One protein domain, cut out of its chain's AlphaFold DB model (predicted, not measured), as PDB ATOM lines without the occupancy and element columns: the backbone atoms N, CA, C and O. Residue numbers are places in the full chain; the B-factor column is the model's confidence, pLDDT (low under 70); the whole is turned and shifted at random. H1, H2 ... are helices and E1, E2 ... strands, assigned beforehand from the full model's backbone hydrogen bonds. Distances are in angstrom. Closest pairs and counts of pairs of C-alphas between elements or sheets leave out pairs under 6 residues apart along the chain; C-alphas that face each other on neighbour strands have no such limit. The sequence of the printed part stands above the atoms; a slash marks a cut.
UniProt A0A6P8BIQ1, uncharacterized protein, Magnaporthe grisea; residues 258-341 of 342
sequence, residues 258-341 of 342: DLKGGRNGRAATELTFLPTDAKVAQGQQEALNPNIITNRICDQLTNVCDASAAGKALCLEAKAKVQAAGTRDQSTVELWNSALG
ATOM      1  N   ASP A 258     146.957 124.469  72.032       97.69
ATOM      2  CA  ASP A 258     146.286 123.219  71.687       97.69
ATOM      3  C   ASP A 258     147.072 121.997  72.186       97.69
ATOM      4  O   ASP A 258     148.256 122.075  72.520       97.69
ATOM      5  N   LEU A 259     146.395 120.850  72.217       97.50
ATOM      6  CA  LEU A 259     146.963 119.546  72.541       97.50
ATOM      7  C   LEU A 259     146.722 118.614  71.352       97.50
ATOM      8  O   LEU A 259     145.579 118.301  71.024       97.50
ATOM      9  N   LYS A 260     147.789 118.195  70.668       94.88
ATOM     10  CA  LYS A 260     147.687 117.307  69.497       94.88
ATOM     11  C   LYS A 260     148.744 116.219  69.539       94.88
ATOM     12  O   LYS A 260     149.876 116.450  69.973       94.88
ATOM     13  N   GLY A 261     148.359 115.043  69.060       93.81
ATOM     14  CA  GLY A 261     149.267 113.929  68.829       93.81
ATOM     15  C   GLY A 261     149.953 114.013  67.471       93.81
ATOM     16  O   GLY A 261     149.531 114.765  66.593       93.81
ATOM     17  N   GLY A 262     151.016 113.231  67.290       89.88
ATOM     18  CA  GLY A 262     151.661 113.074  65.985       89.88
ATOM     19  C   GLY A 262     152.586 114.216  65.551       89.88
ATOM     20  O   GLY A 262     153.006 114.254  64.395       89.88
ATOM     21  N   ARG A 263     152.912 115.166  66.437       91.69
ATOM     22  CA  ARG A 263     153.836 116.262  66.100       91.69
ATOM     23  C   ARG A 263     155.270 115.769  65.987       91.69
ATOM     24  O   ARG A 263     155.682 114.899  66.746       91.69
ATOM     25  N   ASN A 264     156.027 116.345  65.054       87.50
ATOM     26  CA  ASN A 264     157.455 116.072  64.869       87.50
ATOM     27  C   ASN A 264     157.804 114.575  64.776       87.50
ATOM     28  O   ASN A 264     158.825 114.126  65.288       87.50
ATOM     29  N   GLY A 265     156.940 113.792  64.119       86.69
ATOM     30  CA  GLY A 265     157.147 112.355  63.917       86.69
ATOM     31  C   GLY A 265     156.862 111.482  65.144       86.69
ATOM     32  O   GLY A 265     157.129 110.283  65.095       86.69
ATOM     33  N   ARG A 266     156.314 112.048  66.229       88.38
ATOM     34  CA  ARG A 266     155.824 111.285  67.390       88.38
ATOM     35  C   ARG A 266     154.618 110.422  67.016       88.38
ATOM     36  O   ARG A 266     153.983 110.619  65.979       88.38
ATOM     37  N   ALA A 267     154.268 109.475  67.884       88.25
ATOM     38  CA  ALA A 267     153.068 108.668  67.692       88.25
ATOM     39  C   ALA A 267     151.800 109.544  67.703       88.25
ATOM     40  O   ALA A 267     151.717 110.536  68.428       88.25
ATOM     41  N   ALA A 268     150.769 109.152  66.949       90.94
ATOM     42  CA  ALA A 268     149.479 109.855  66.936       90.94
ATOM     43  C   ALA A 268     148.800 109.900  68.320       90.94
ATOM     44  O   ALA A 268     147.976 110.771  68.579       90.94
ATOM     45  N   THR A 269     149.159 108.979  69.213       89.69
ATOM     46  CA  THR A 269     148.684 108.910  70.601       89.69
ATOM     47  C   THR A 269     149.536 109.724  71.578       89.69
ATOM     48  O   THR A 269     149.135 109.902  72.725       89.69
ATOM     49  N   GLU A 270     150.700 110.225  71.157       90.00
ATOM     50  CA  GLU A 270     151.597 111.009  72.004       90.00
ATOM     51  C   GLU A 270     151.247 112.494  71.904       90.00
ATOM     52  O   GLU A 270     151.713 113.219  71.021       90.00
ATOM     53  N   LEU A 271     150.366 112.923  72.803       93.88
ATOM     54  CA  LEU A 271     149.832 114.277  72.837       93.88
ATOM     55  C   LEU A 271     150.861 115.276  73.376       93.88
ATOM     56  O   LEU A 271     151.493 115.052  74.406       93.88
ATOM     57  N   THR A 272     150.995 116.409  72.694       95.94
ATOM     58  CA  THR A 272     151.893 117.503  73.084       95.94
ATOM     59  C   THR A 272     151.171 118.843  73.024       95.94
ATOM     60  O   THR A 272     150.255 119.023  72.221       95.94
ATOM     61  N   PHE A 273     151.597 119.790  73.851       97.69
ATOM     62  CA  PHE A 273     151.101 121.159  73.887       97.69
ATOM     63  C   PHE A 273     151.915 122.060  72.953       97.69
ATOM     64  O   PHE A 273     153.133 121.891  72.841       97.69
ATOM     65  N   LEU A 274     151.264 123.030  72.309       96.44
ATOM     66  CA  LEU A 274     151.930 124.075  71.521       96.44
ATOM     67  C   LEU A 274     151.070 125.355  71.499       96.44
ATOM     68  O   LEU A 274     149.844 125.247  71.564       96.44
ATOM     69  N   PRO A 275     151.661 126.566  71.419       97.50
ATOM     70  CA  PRO A 275     150.887 127.764  71.116       97.50
ATOM     71  C   PRO A 275     150.258 127.638  69.727       97.50
ATOM     72  O   PRO A 275     150.903 127.136  68.804       97.50
ATOM     73  N   THR A 276     149.025 128.110  69.558       97.00
ATOM     74  CA  THR A 276     148.381 128.077  68.232       97.00
ATOM     75  C   THR A 276     148.742 129.294  67.379       97.00
ATOM     76  O   THR A 276     148.757 129.207  66.151       97.00
ATOM     77  N   ASP A 277     149.077 130.415  68.020       96.69
ATOM     78  CA  ASP A 277     149.519 131.627  67.345       96.69
ATOM     79  C   ASP A 277     150.945 131.463  66.811       96.69
ATOM     80  O   ASP A 277     151.883 131.158  67.552       96.69
ATOM     81  N   ALA A 278     151.110 131.676  65.505       92.94
ATOM     82  CA  ALA A 278     152.372 131.452  64.810       92.94
ATOM     83  C   ALA A 278     153.501 132.376  65.294       92.94
ATOM     84  O   ALA A 278     154.658 131.955  65.339       92.94
ATOM     85  N   LYS A 279     153.177 133.617  65.680       91.88
ATOM     86  CA  LYS A 279     154.151 134.586  66.194       91.88
ATOM     87  C   LYS A 279     154.634 134.154  67.575       91.88
ATOM     88  O   LYS A 279     155.833 134.151  67.840       91.88
ATOM     89  N   VAL A 280     153.720 133.685  68.423       94.50
ATOM     90  CA  VAL A 280     154.060 133.141  69.744       94.50
ATOM     91  C   VAL A 280     154.849 131.828  69.636       94.50
ATOM     92  O   VAL A 280     155.823 131.624  70.372       94.50
ATOM     93  N   ALA A 281     154.469 130.954  68.701       91.56
ATOM     94  CA  ALA A 281     155.081 129.646  68.475       91.56
ATOM     95  C   ALA A 281     156.470 129.707  67.812       91.56
ATOM     96  O   ALA A 281     157.185 128.705  67.806       91.56
ATOM     97  N   GLN A 282     156.889 130.849  67.257       87.44
ATOM     98  CA  GLN A 282     158.128 130.947  66.482       87.44
ATOM     99  C   GLN A 282     159.375 130.557  67.295       87.44
ATOM    100  O   GLN A 282     159.810 131.274  68.191       87.44
ATOM    101  N   GLY A 283     160.009 129.433  66.960       83.56
ATOM    102  CA  GLY A 283     161.171 128.928  67.704       83.56
ATOM    103  C   GLY A 283     160.815 128.222  69.018       83.56
ATOM    104  O   GLY A 283     161.710 127.919  69.801       83.56
ATOM    105  N   GLN A 284     159.531 127.952  69.266       85.88
ATOM    106  CA  GLN A 284     159.067 127.056  70.318       85.88
ATOM    107  C   GLN A 284     158.823 125.658  69.736       85.88
ATOM    108  O   GLN A 284     158.114 125.511  68.743       85.88
ATOM    109  N   GLN A 285     159.378 124.630  70.377       89.31
ATOM    110  CA  GLN A 285     159.009 123.236  70.111       89.31
ATOM    111  C   GLN A 285     157.823 122.809  70.985       89.31
ATOM    112  O   GLN A 285     157.550 123.410  72.031       89.31
ATOM    113  N   GLU A 286     157.118 121.767  70.553       90.06
ATOM    114  CA  GLU A 286     156.038 121.155  71.315       90.06
ATOM    115  C   GLU A 286     156.543 120.622  72.660       90.06
ATOM    116  O   GLU A 286     157.682 120.172  72.786       90.06
ATOM    117  N   ALA A 287     155.686 120.656  73.677       92.25
ATOM    118  CA  ALA A 287     156.053 120.228  75.020       92.25
ATOM    119  C   ALA A 287     155.042 119.240  75.595       92.25
ATOM    120  O   ALA A 287     153.837 119.386  75.424       92.25
ATOM    121  N   LEU A 288     155.529 118.260  76.358       91.81
ATOM    122  CA  LEU A 288     154.676 117.376  77.163       91.81
ATOM    123  C   LEU A 288     154.157 118.069  78.434       91.81
ATOM    124  O   LEU A 288     153.179 117.629  79.031       91.81
ATOM    125  N   ASN A 289     154.832 119.135  78.874       91.44
ATOM    126  CA  ASN A 289     154.444 119.906  80.048       91.44
ATOM    127  C   ASN A 289     153.757 121.214  79.611       91.44
ATOM    128  O   ASN A 289     154.431 122.065  79.021       91.44
ATOM    129  N   PRO A 290     152.466 121.415  79.932       92.94
ATOM    130  CA  PRO A 290     151.724 122.610  79.533       92.94
ATOM    131  C   PRO A 290     152.312 123.896  80.127       92.94
ATOM    132  O   PRO A 290     152.251 124.939  79.485       92.94
ATOM    133  N   ASN A 291     152.976 123.831  81.289       92.44
ATOM    134  CA  ASN A 291     153.585 125.010  81.915       92.44
ATOM    135  C   ASN A 291     154.729 125.618  81.084       92.44
ATOM    136  O   ASN A 291     154.991 126.813  81.175       92.44
ATOM    137  N   ILE A 292     155.400 124.821  80.244       93.19
ATOM    138  CA  ILE A 292     156.411 125.338  79.306       93.19
ATOM    139  C   ILE A 292     155.732 126.219  78.249       93.19
ATOM    140  O   ILE A 292     156.247 127.279  77.894       93.19
ATOM    141  N   ILE A 293     154.556 125.799  77.781       97.00
ATOM    142  CA  ILE A 293     153.792 126.500  76.750       97.00
ATOM    143  C   ILE A 293     153.120 127.753  77.312       97.00
ATOM    144  O   ILE A 293     153.201 128.804  76.685       97.00
ATOM    145  N   THR A 294     152.536 127.696  78.511       97.25
ATOM    146  CA  THR A 294     151.941 128.885  79.147       97.25
ATOM    147  C   THR A 294     152.987 129.952  79.470       97.25
ATOM    148  O   THR A 294     152.747 131.129  79.206       97.25
ATOM    149  N   ASN A 295     154.172 129.556  79.959       95.44
ATOM    150  CA  ASN A 295     155.315 130.460  80.137       95.44
ATOM    151  C   ASN A 295     155.665 131.155  78.828       95.44
ATOM    152  O   ASN A 295     155.682 132.382  78.757       95.44
ATOM    153  N   ARG A 296     155.864 130.356  77.777       94.81
ATOM    154  CA  ARG A 296     156.192 130.862  76.452       94.81
ATOM    155  C   ARG A 296     155.160 131.877  75.967       94.81
ATOM    156  O   ARG A 296     155.549 132.929  75.470       94.81
ATOM    157  N   ILE A 297     153.869 131.575  76.091       97.50
ATOM    158  CA  ILE A 297     152.809 132.474  75.631       97.50
ATOM    159  C   ILE A 297     152.862 133.807  76.387       97.50
ATOM    160  O   ILE A 297     152.919 134.856  75.743       97.50
ATOM    161  N   CYS A 298     152.921 133.793  77.724       96.00
ATOM    162  CA  CYS A 298     152.967 135.036  78.501       96.00
ATOM    163  C   CYS A 298     154.244 135.858  78.254       96.00
ATOM    164  O   CYS A 298     154.184 137.089  78.227       96.00
ATOM    165  N   ASP A 299     155.382 135.206  78.008       93.50
ATOM    166  CA  ASP A 299     156.625 135.900  77.655       93.50
ATOM    167  C   ASP A 299     156.495 136.616  76.304       93.50
ATOM    168  O   ASP A 299     156.905 137.769  76.154       93.50
ATOM    169  N   GLN A 300     155.883 135.969  75.307       94.50
ATOM    170  CA  GLN A 300     155.682 136.579  73.990       94.50
ATOM    171  C   GLN A 300     154.678 137.735  74.037       94.50
ATOM    172  O   GLN A 300     154.893 138.741  73.358       94.50
ATOM    173  N   LEU A 301     153.664 137.665  74.909       93.56
ATOM    174  CA  LEU A 301     152.764 138.799  75.153       93.56
ATOM    175  C   LEU A 301     153.516 140.071  75.575       93.56
ATOM    176  O   LEU A 301     153.096 141.182  75.250       93.56
ATOM    177  N   THR A 302     154.649 139.918  76.262       88.19
ATOM    178  CA  THR A 302     155.510 141.036  76.668       88.19
ATOM    179  C   THR A 302     156.493 141.458  75.594       88.19
ATOM    180  O   THR A 302     156.673 142.655  75.396       88.19
ATOM    181  N   ASN A 303     157.112 140.499  74.911       87.12
ATOM    182  CA  ASN A 303     158.282 140.780  74.084       87.12
ATOM    183  C   ASN A 303     157.960 141.090  72.622       87.12
ATOM    184  O   ASN A 303     158.740 141.778  71.972       87.12
ATOM    185  N   VAL A 304     156.863 140.549  72.084       92.50
ATOM    186  CA  VAL A 304     156.585 140.651  70.641       92.50
ATOM    187  C   VAL A 304     155.149 141.020  70.307       92.50
ATOM    188  O   VAL A 304     154.899 141.459  69.188       92.50
ATOM    189  N   CYS A 305     154.199 140.813  71.218       91.25
ATOM    190  CA  CYS A 305     152.780 141.009  70.922       91.25
ATOM    191  C   CYS A 305     152.259 142.402  71.275       91.25
ATOM    192  O   CYS A 305     151.144 142.710  70.884       91.25
ATOM    193  N   ASP A 306     153.021 143.216  72.012       91.81
ATOM    194  CA  ASP A 306     152.578 144.520  72.527       91.81
ATOM    195  C   ASP A 306     151.272 144.443  73.340       91.81
ATOM    196  O   ASP A 306     150.412 145.318  73.265       91.81
ATOM    197  N   ALA A 307     151.111 143.384  74.145       93.38
ATOM    198  CA  ALA A 307     149.920 143.217  74.968       93.38
ATOM    199  C   ALA A 307     149.802 144.311  76.041       93.38
ATOM    200  O   ALA A 307     150.793 144.763  76.633       93.38
ATOM    201  N   SER A 308     148.561 144.669  76.357       90.69
ATOM    202  CA  SER A 308     148.237 145.578  77.454       90.69
ATOM    203  C   SER A 308     148.651 145.003  78.815       90.69
ATOM    204  O   SER A 308     148.809 143.791  78.991       90.69
ATOM    205  N   ALA A 309     148.771 145.868  79.825       86.19
ATOM    206  CA  ALA A 309     149.022 145.431  81.199       86.19
ATOM    207  C   ALA A 309     147.931 144.467  81.712       86.19
ATOM    208  O   ALA A 309     148.251 143.479  82.371       86.19
ATOM    209  N   ALA A 310     146.665 144.708  81.350       83.88
ATOM    210  CA  ALA A 310     145.543 143.836  81.694       83.88
ATOM    211  C   ALA A 310     145.643 142.459  81.011       83.88
ATOM    212  O   ALA A 310     145.432 141.439  81.661       83.88
ATOM    213  N   GLY A 311     146.033 142.410  79.731       89.94
ATOM    214  CA  GLY A 311     146.253 141.151  79.009       89.94
ATOM    215  C   GLY A 311     147.401 140.324  79.593       89.94
ATOM    216  O   GLY A 311     147.283 139.110  79.756       89.94
ATOM    217  N   LYS A 312     148.497 140.979  79.992       90.56
ATOM    218  CA  LYS A 312     149.625 140.319  80.671       90.56
ATOM    219  C   LYS A 312     149.222 139.766  82.036       90.56
ATOM    220  O   LYS A 312     149.546 138.619  82.337       90.56
ATOM    221  N   ALA A 313     148.487 140.547  82.831       86.06
ATOM    222  CA  ALA A 313     147.972 140.102  84.124       86.06
ATOM    223  C   ALA A 313     147.053 138.879  83.973       86.06
ATOM    224  O   ALA A 313     147.278 137.866  84.632       86.06
ATOM    225  N   LEU A 314     146.107 138.921  83.028       91.81
ATOM    226  CA  LEU A 314     145.204 137.800  82.766       91.81
ATOM    227  C   LEU A 314     145.956 136.540  82.301       91.81
ATOM    228  O   LEU A 314     145.610 135.431  82.706       91.81
ATOM    229  N   CYS A 315     147.031 136.693  81.518       96.06
ATOM    230  CA  CYS A 315     147.897 135.571  81.142       96.06
ATOM    231  C   CYS A 315     148.558 134.907  82.353       96.06
ATOM    232  O   CYS A 315     148.563 133.680  82.467       96.06
ATOM    233  N   LEU A 316     149.086 135.705  83.286       93.06
ATOM    234  CA  LEU A 316     149.704 135.184  84.506       93.06
ATOM    235  C   LEU A 316     148.679 134.493  85.417       93.06
ATOM    236  O   LEU A 316     148.985 133.446  85.991       93.06
ATOM    237  N   GLU A 317     147.451 135.006  85.493       87.62
ATOM    238  CA  GLU A 317     146.347 134.349  86.202       87.62
ATOM    239  C   GLU A 317     145.950 133.014  85.552       87.62
ATOM    240  O   GLU A 317     145.816 131.999  86.243       87.62
ATOM    241  N   ALA A 318     145.796 132.976  84.225       94.19
ATOM    242  CA  ALA A 318     145.503 131.749  83.481       94.19
ATOM    243  C   ALA A 318     146.616 130.704  83.657       94.19
ATOM    244  O   ALA A 318     146.346 129.516  83.854       94.19
ATOM    245  N   LYS A 319     147.876 131.150  83.673       94.12
ATOM    246  CA  LYS A 319     149.041 130.301  83.938       94.12
ATOM    247  C   LYS A 319     148.988 129.705  85.341       94.12
ATOM    248  O   LYS A 319     149.202 128.504  85.487       94.12
ATOM    249  N   ALA A 320     148.660 130.507  86.352       85.62
ATOM    250  CA  ALA A 320     148.507 130.022  87.721       85.62
ATOM    251  C   ALA A 320     147.390 128.969  87.836       85.62
ATOM    252  O   ALA A 320     147.568 127.965  88.525       85.62
ATOM    253  N   LYS A 321     146.273 129.137  87.110       86.81
ATOM    254  CA  LYS A 321     145.193 128.134  87.049       86.81
ATOM    255  C   LYS A 321     145.666 126.813  86.442       86.81
ATOM    256  O   LYS A 321     145.400 125.761  87.017       86.81
ATOM    257  N   VAL A 322     146.394 126.855  85.324       94.56
ATOM    258  CA  VAL A 322     146.979 125.653  84.696       94.56
ATOM    259  C   VAL A 322     147.957 124.955  85.640       94.56
ATOM    260  O   VAL A 322     147.895 123.735  85.796       94.56
ATOM    261  N   GLN A 323     148.822 125.719  86.312       89.12
ATOM    262  CA  GLN A 323     149.768 125.172  87.279       89.12
ATOM    263  C   GLN A 323     149.050 124.498  88.456       89.12
ATOM    264  O   GLN A 323     149.420 123.392  88.836       89.12
ATOM    265  N   ALA A 324     148.008 125.135  88.996       80.62
ATOM    266  CA  ALA A 324     147.223 124.600  90.105       80.62
ATOM    267  C   ALA A 324     146.407 123.356  89.719       80.62
ATOM    268  O   ALA A 324     146.236 122.461  90.542       80.62
ATOM    269  N   ALA A 325     145.912 123.282  88.481       91.56
ATOM    270  CA  ALA A 325     145.173 122.119  88.001       91.56
ATOM    271  C   ALA A 325     146.069 120.881  87.859       91.56
ATOM    272  O   ALA A 325     145.606 119.762  88.068       91.56
ATOM    273  N   GLY A 326     147.339 121.063  87.474       89.12
ATOM    274  CA  GLY A 326     148.308 119.971  87.320       89.12
ATOM    275  C   GLY A 326     147.966 118.949  86.224       89.12
ATOM    276  O   GLY A 326     148.684 117.960  86.064       89.12
ATOM    277  N   THR A 327     146.895 119.172  85.456       92.94
ATOM    278  CA  THR A 327     146.451 118.289  84.376       92.94
ATOM    279  C   THR A 327     147.366 118.404  83.154       92.94
ATOM    280  O   THR A 327     148.104 119.379  82.987       92.94
ATOM    281  N   ARG A 328     147.366 117.367  82.309       93.62
ATOM    282  CA  ARG A 328     148.159 117.299  81.064       93.62
ATOM    283  C   ARG A 328     147.346 116.728  79.904       93.62
ATOM    284  O   ARG A 328     147.875 116.031  79.043       93.62
ATOM    285  N   ASP A 329     146.052 117.002  79.915       93.31
ATOM    286  CA  ASP A 329     145.089 116.521  78.934       93.31
ATOM    287  C   ASP A 329     144.304 117.700  78.338       93.31
ATOM    288  O   ASP A 329     144.664 118.867  78.513       93.31
ATOM    289  N   GLN A 330     143.245 117.400  77.587       96.44
ATOM    290  CA  GLN A 330     142.449 118.415  76.906       96.44
ATOM    291  C   GLN A 330     141.818 119.430  77.878       96.44
ATOM    292  O   GLN A 330     141.683 120.599  77.518       96.44
ATOM    293  N   SER A 331     141.533 119.039  79.127       96.75
ATOM    294  CA  SER A 331     141.003 119.960  80.140       96.75
ATOM    295  C   SER A 331     141.976 121.098  80.457       96.75
ATOM    296  O   SER A 331     141.552 122.201  80.791       96.75
ATOM    297  N   THR A 332     143.288 120.877  80.306       97.50
ATOM    298  CA  THR A 332     144.301 121.924  80.485       97.50
ATOM    299  C   THR A 332     144.192 122.999  79.408       97.50
ATOM    300  O   THR A 332     144.337 124.187  79.695       97.50
ATOM    301  N   VAL A 333     143.927 122.580  78.168       98.19
ATOM    302  CA  VAL A 333     143.737 123.483  77.030       98.19
ATOM    303  C   VAL A 333     142.478 124.318  77.226       98.19
ATOM    304  O   VAL A 333     142.515 125.534  77.062       98.19
ATOM    305  N   GLU A 334     141.382 123.667  77.614       97.62
ATOM    306  CA  GLU A 334     140.099 124.320  77.882       97.62
ATOM    307  C   GLU A 334     140.217 125.328  79.026       97.62
ATOM    308  O   GLU A 334     139.804 126.475  78.879       97.62
ATOM    309  N   LEU A 335     140.852 124.931  80.135       97.00
ATOM    310  CA  LEU A 335     141.088 125.802  81.282       97.00
ATOM    311  C   LEU A 335     141.877 127.055  80.893       97.00
ATOM    312  O   LEU A 335     141.528 128.157  81.310       97.00
ATOM    313  N   TRP A 336     142.935 126.889  80.101       98.12
ATOM    314  CA  TRP A 336     143.768 127.996  79.646       98.12
ATOM    315  C   TRP A 336     143.032 128.926  78.683       98.12
ATOM    316  O   TRP A 336     142.962 130.125  78.939       98.12
ATOM    317  N   ASN A 337     142.468 128.384  77.600       97.69
ATOM    318  CA  ASN A 337     141.803 129.186  76.572       97.69
ATOM    319  C   ASN A 337     140.605 129.936  77.174       97.69
ATOM    320  O   ASN A 337     140.511 131.154  77.023       97.69
ATOM    321  N   SER A 338     139.794 129.253  77.991       95.44
ATOM    322  CA  SER A 338     138.648 129.864  78.666       95.44
ATOM    323  C   SER A 338     139.067 130.954  79.655       95.44
ATOM    324  O   SER A 338     138.435 132.008  79.712       95.44
ATOM    325  N   ALA A 339     140.165 130.759  80.398       93.44
ATOM    326  CA  ALA A 339     140.685 131.782  81.306       93.44
ATOM    327  C   ALA A 339     141.147 133.059  80.580       93.44
ATOM    328  O   ALA A 339     141.189 134.115  81.207       93.44
ATOM    329  N   LEU A 340     141.460 132.968  79.287       94.88
ATOM    330  CA  LEU A 340     141.844 134.093  78.433       94.88
ATOM    331  C   LEU A 340     140.684 134.637  77.585       94.88
ATOM    332  O   LEU A 340     140.867 135.632  76.890       94.88
ATOM    333  N   GLY A 341     139.502 134.021  77.662       93.06
ATOM    334  CA  GLY A 341     138.307 134.438  76.927       93.06
ATOM    335  C   GLY A 341     138.152 133.830  75.527       93.06
ATOM    336  O   GLY A 341     137.467 134.432  74.703       93.06
TER     337      GLY A 341
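This is residues 258 to 341 of the 342 residues of an uncharacterized protein of Magnaporthe grisea (UniProt A0A6P8BIQ1). Three helices run side by side, H2 and H4 each folding against H3, and a small two-stranded hairpin of E1 and E2 closes the side of the trio away from H3, with E1 by H4 and E2 by H2. The short helix H1 packs on H2, and the loop of residues 261 to 271 between the two strands makes one end of the longest axis. The printed part has 84 residues, with two named strands and four named helices in the order E1, E2, H1, H2, H3, H4; the sheet, in the order E1, E2, is antiparallel, and the class is mostly helix. The whole is compact, with a radius of gyration of the C-alphas of 12.6 A and spans of 39 by 27 by 17 A.

Strand E1, residues 258 to 260, begins at C-alpha 258, (146.286, 123.219, 71.687), and is 6.5 A long. Strand E2, residues 272 to 275, measures 10.5 A. Helix H1 covers residues 278 to 281, 4.9 A. Helix H2, residues 290 to 303, is 20.1 A long and begins at C-alpha 290, (151.724, 122.610, 79.533). H3, residues 309 to 325, is the longest helix at 24.6 A. H4, residues 330 to 339, measures 14.2 A and ends at C-alpha 339, (140.685, 131.782, 81.306).

E1 and E2 form an antiparallel hairpin with 145 degrees between their directions; N 258 and O 274 are 3.0 A apart and N 272 and O 260 are 2.9 A apart, both within hydrogen-bond range. The closest C-alphas of E2 and H2, Phe 273 and Pro 290, are 5.9 A apart. Those of E1 and H4, Asp 258 and Val 333, are also 5.9 A apart. E2 and H4 are only just apart, at 8.3 A. H2 touches H1 with residues 296 to 301 alone; the closest C-alphas, Val 280 and Gln 300, are 5.7 A apart. H2 and H3 form a helical hairpin and touch, closest at the C-alphas of Cys 298 and Cys 315, 5.7 A, with a shallow tilt of 8 degrees, opposite ways. H3 and H4 form another and touch at the C-alphas of Ala 318 and Ala 339, 5.3 A, with a shallow tilt of 28 degrees, opposite ways. H2 and H4 are close but not clearly touching, with the C-alphas of Pro 290 and Thr 332 7.5 A apart. H3 is apart from both strands. Each O i to N i+4 pair in H2, H3 and H4 is within hydrogen-bond range; H1 is too short for such a pair, and its one O i to N i+3 pair is not within range.

The two C-alphas farthest apart, those of Ala 267 and Ala 309, are 39.4 A apart. The printed part has no cut. The link from E1 to E2, 11 residues, is long. The mean pLDDT of the printed part is 92.4, and no printed residue is under 70.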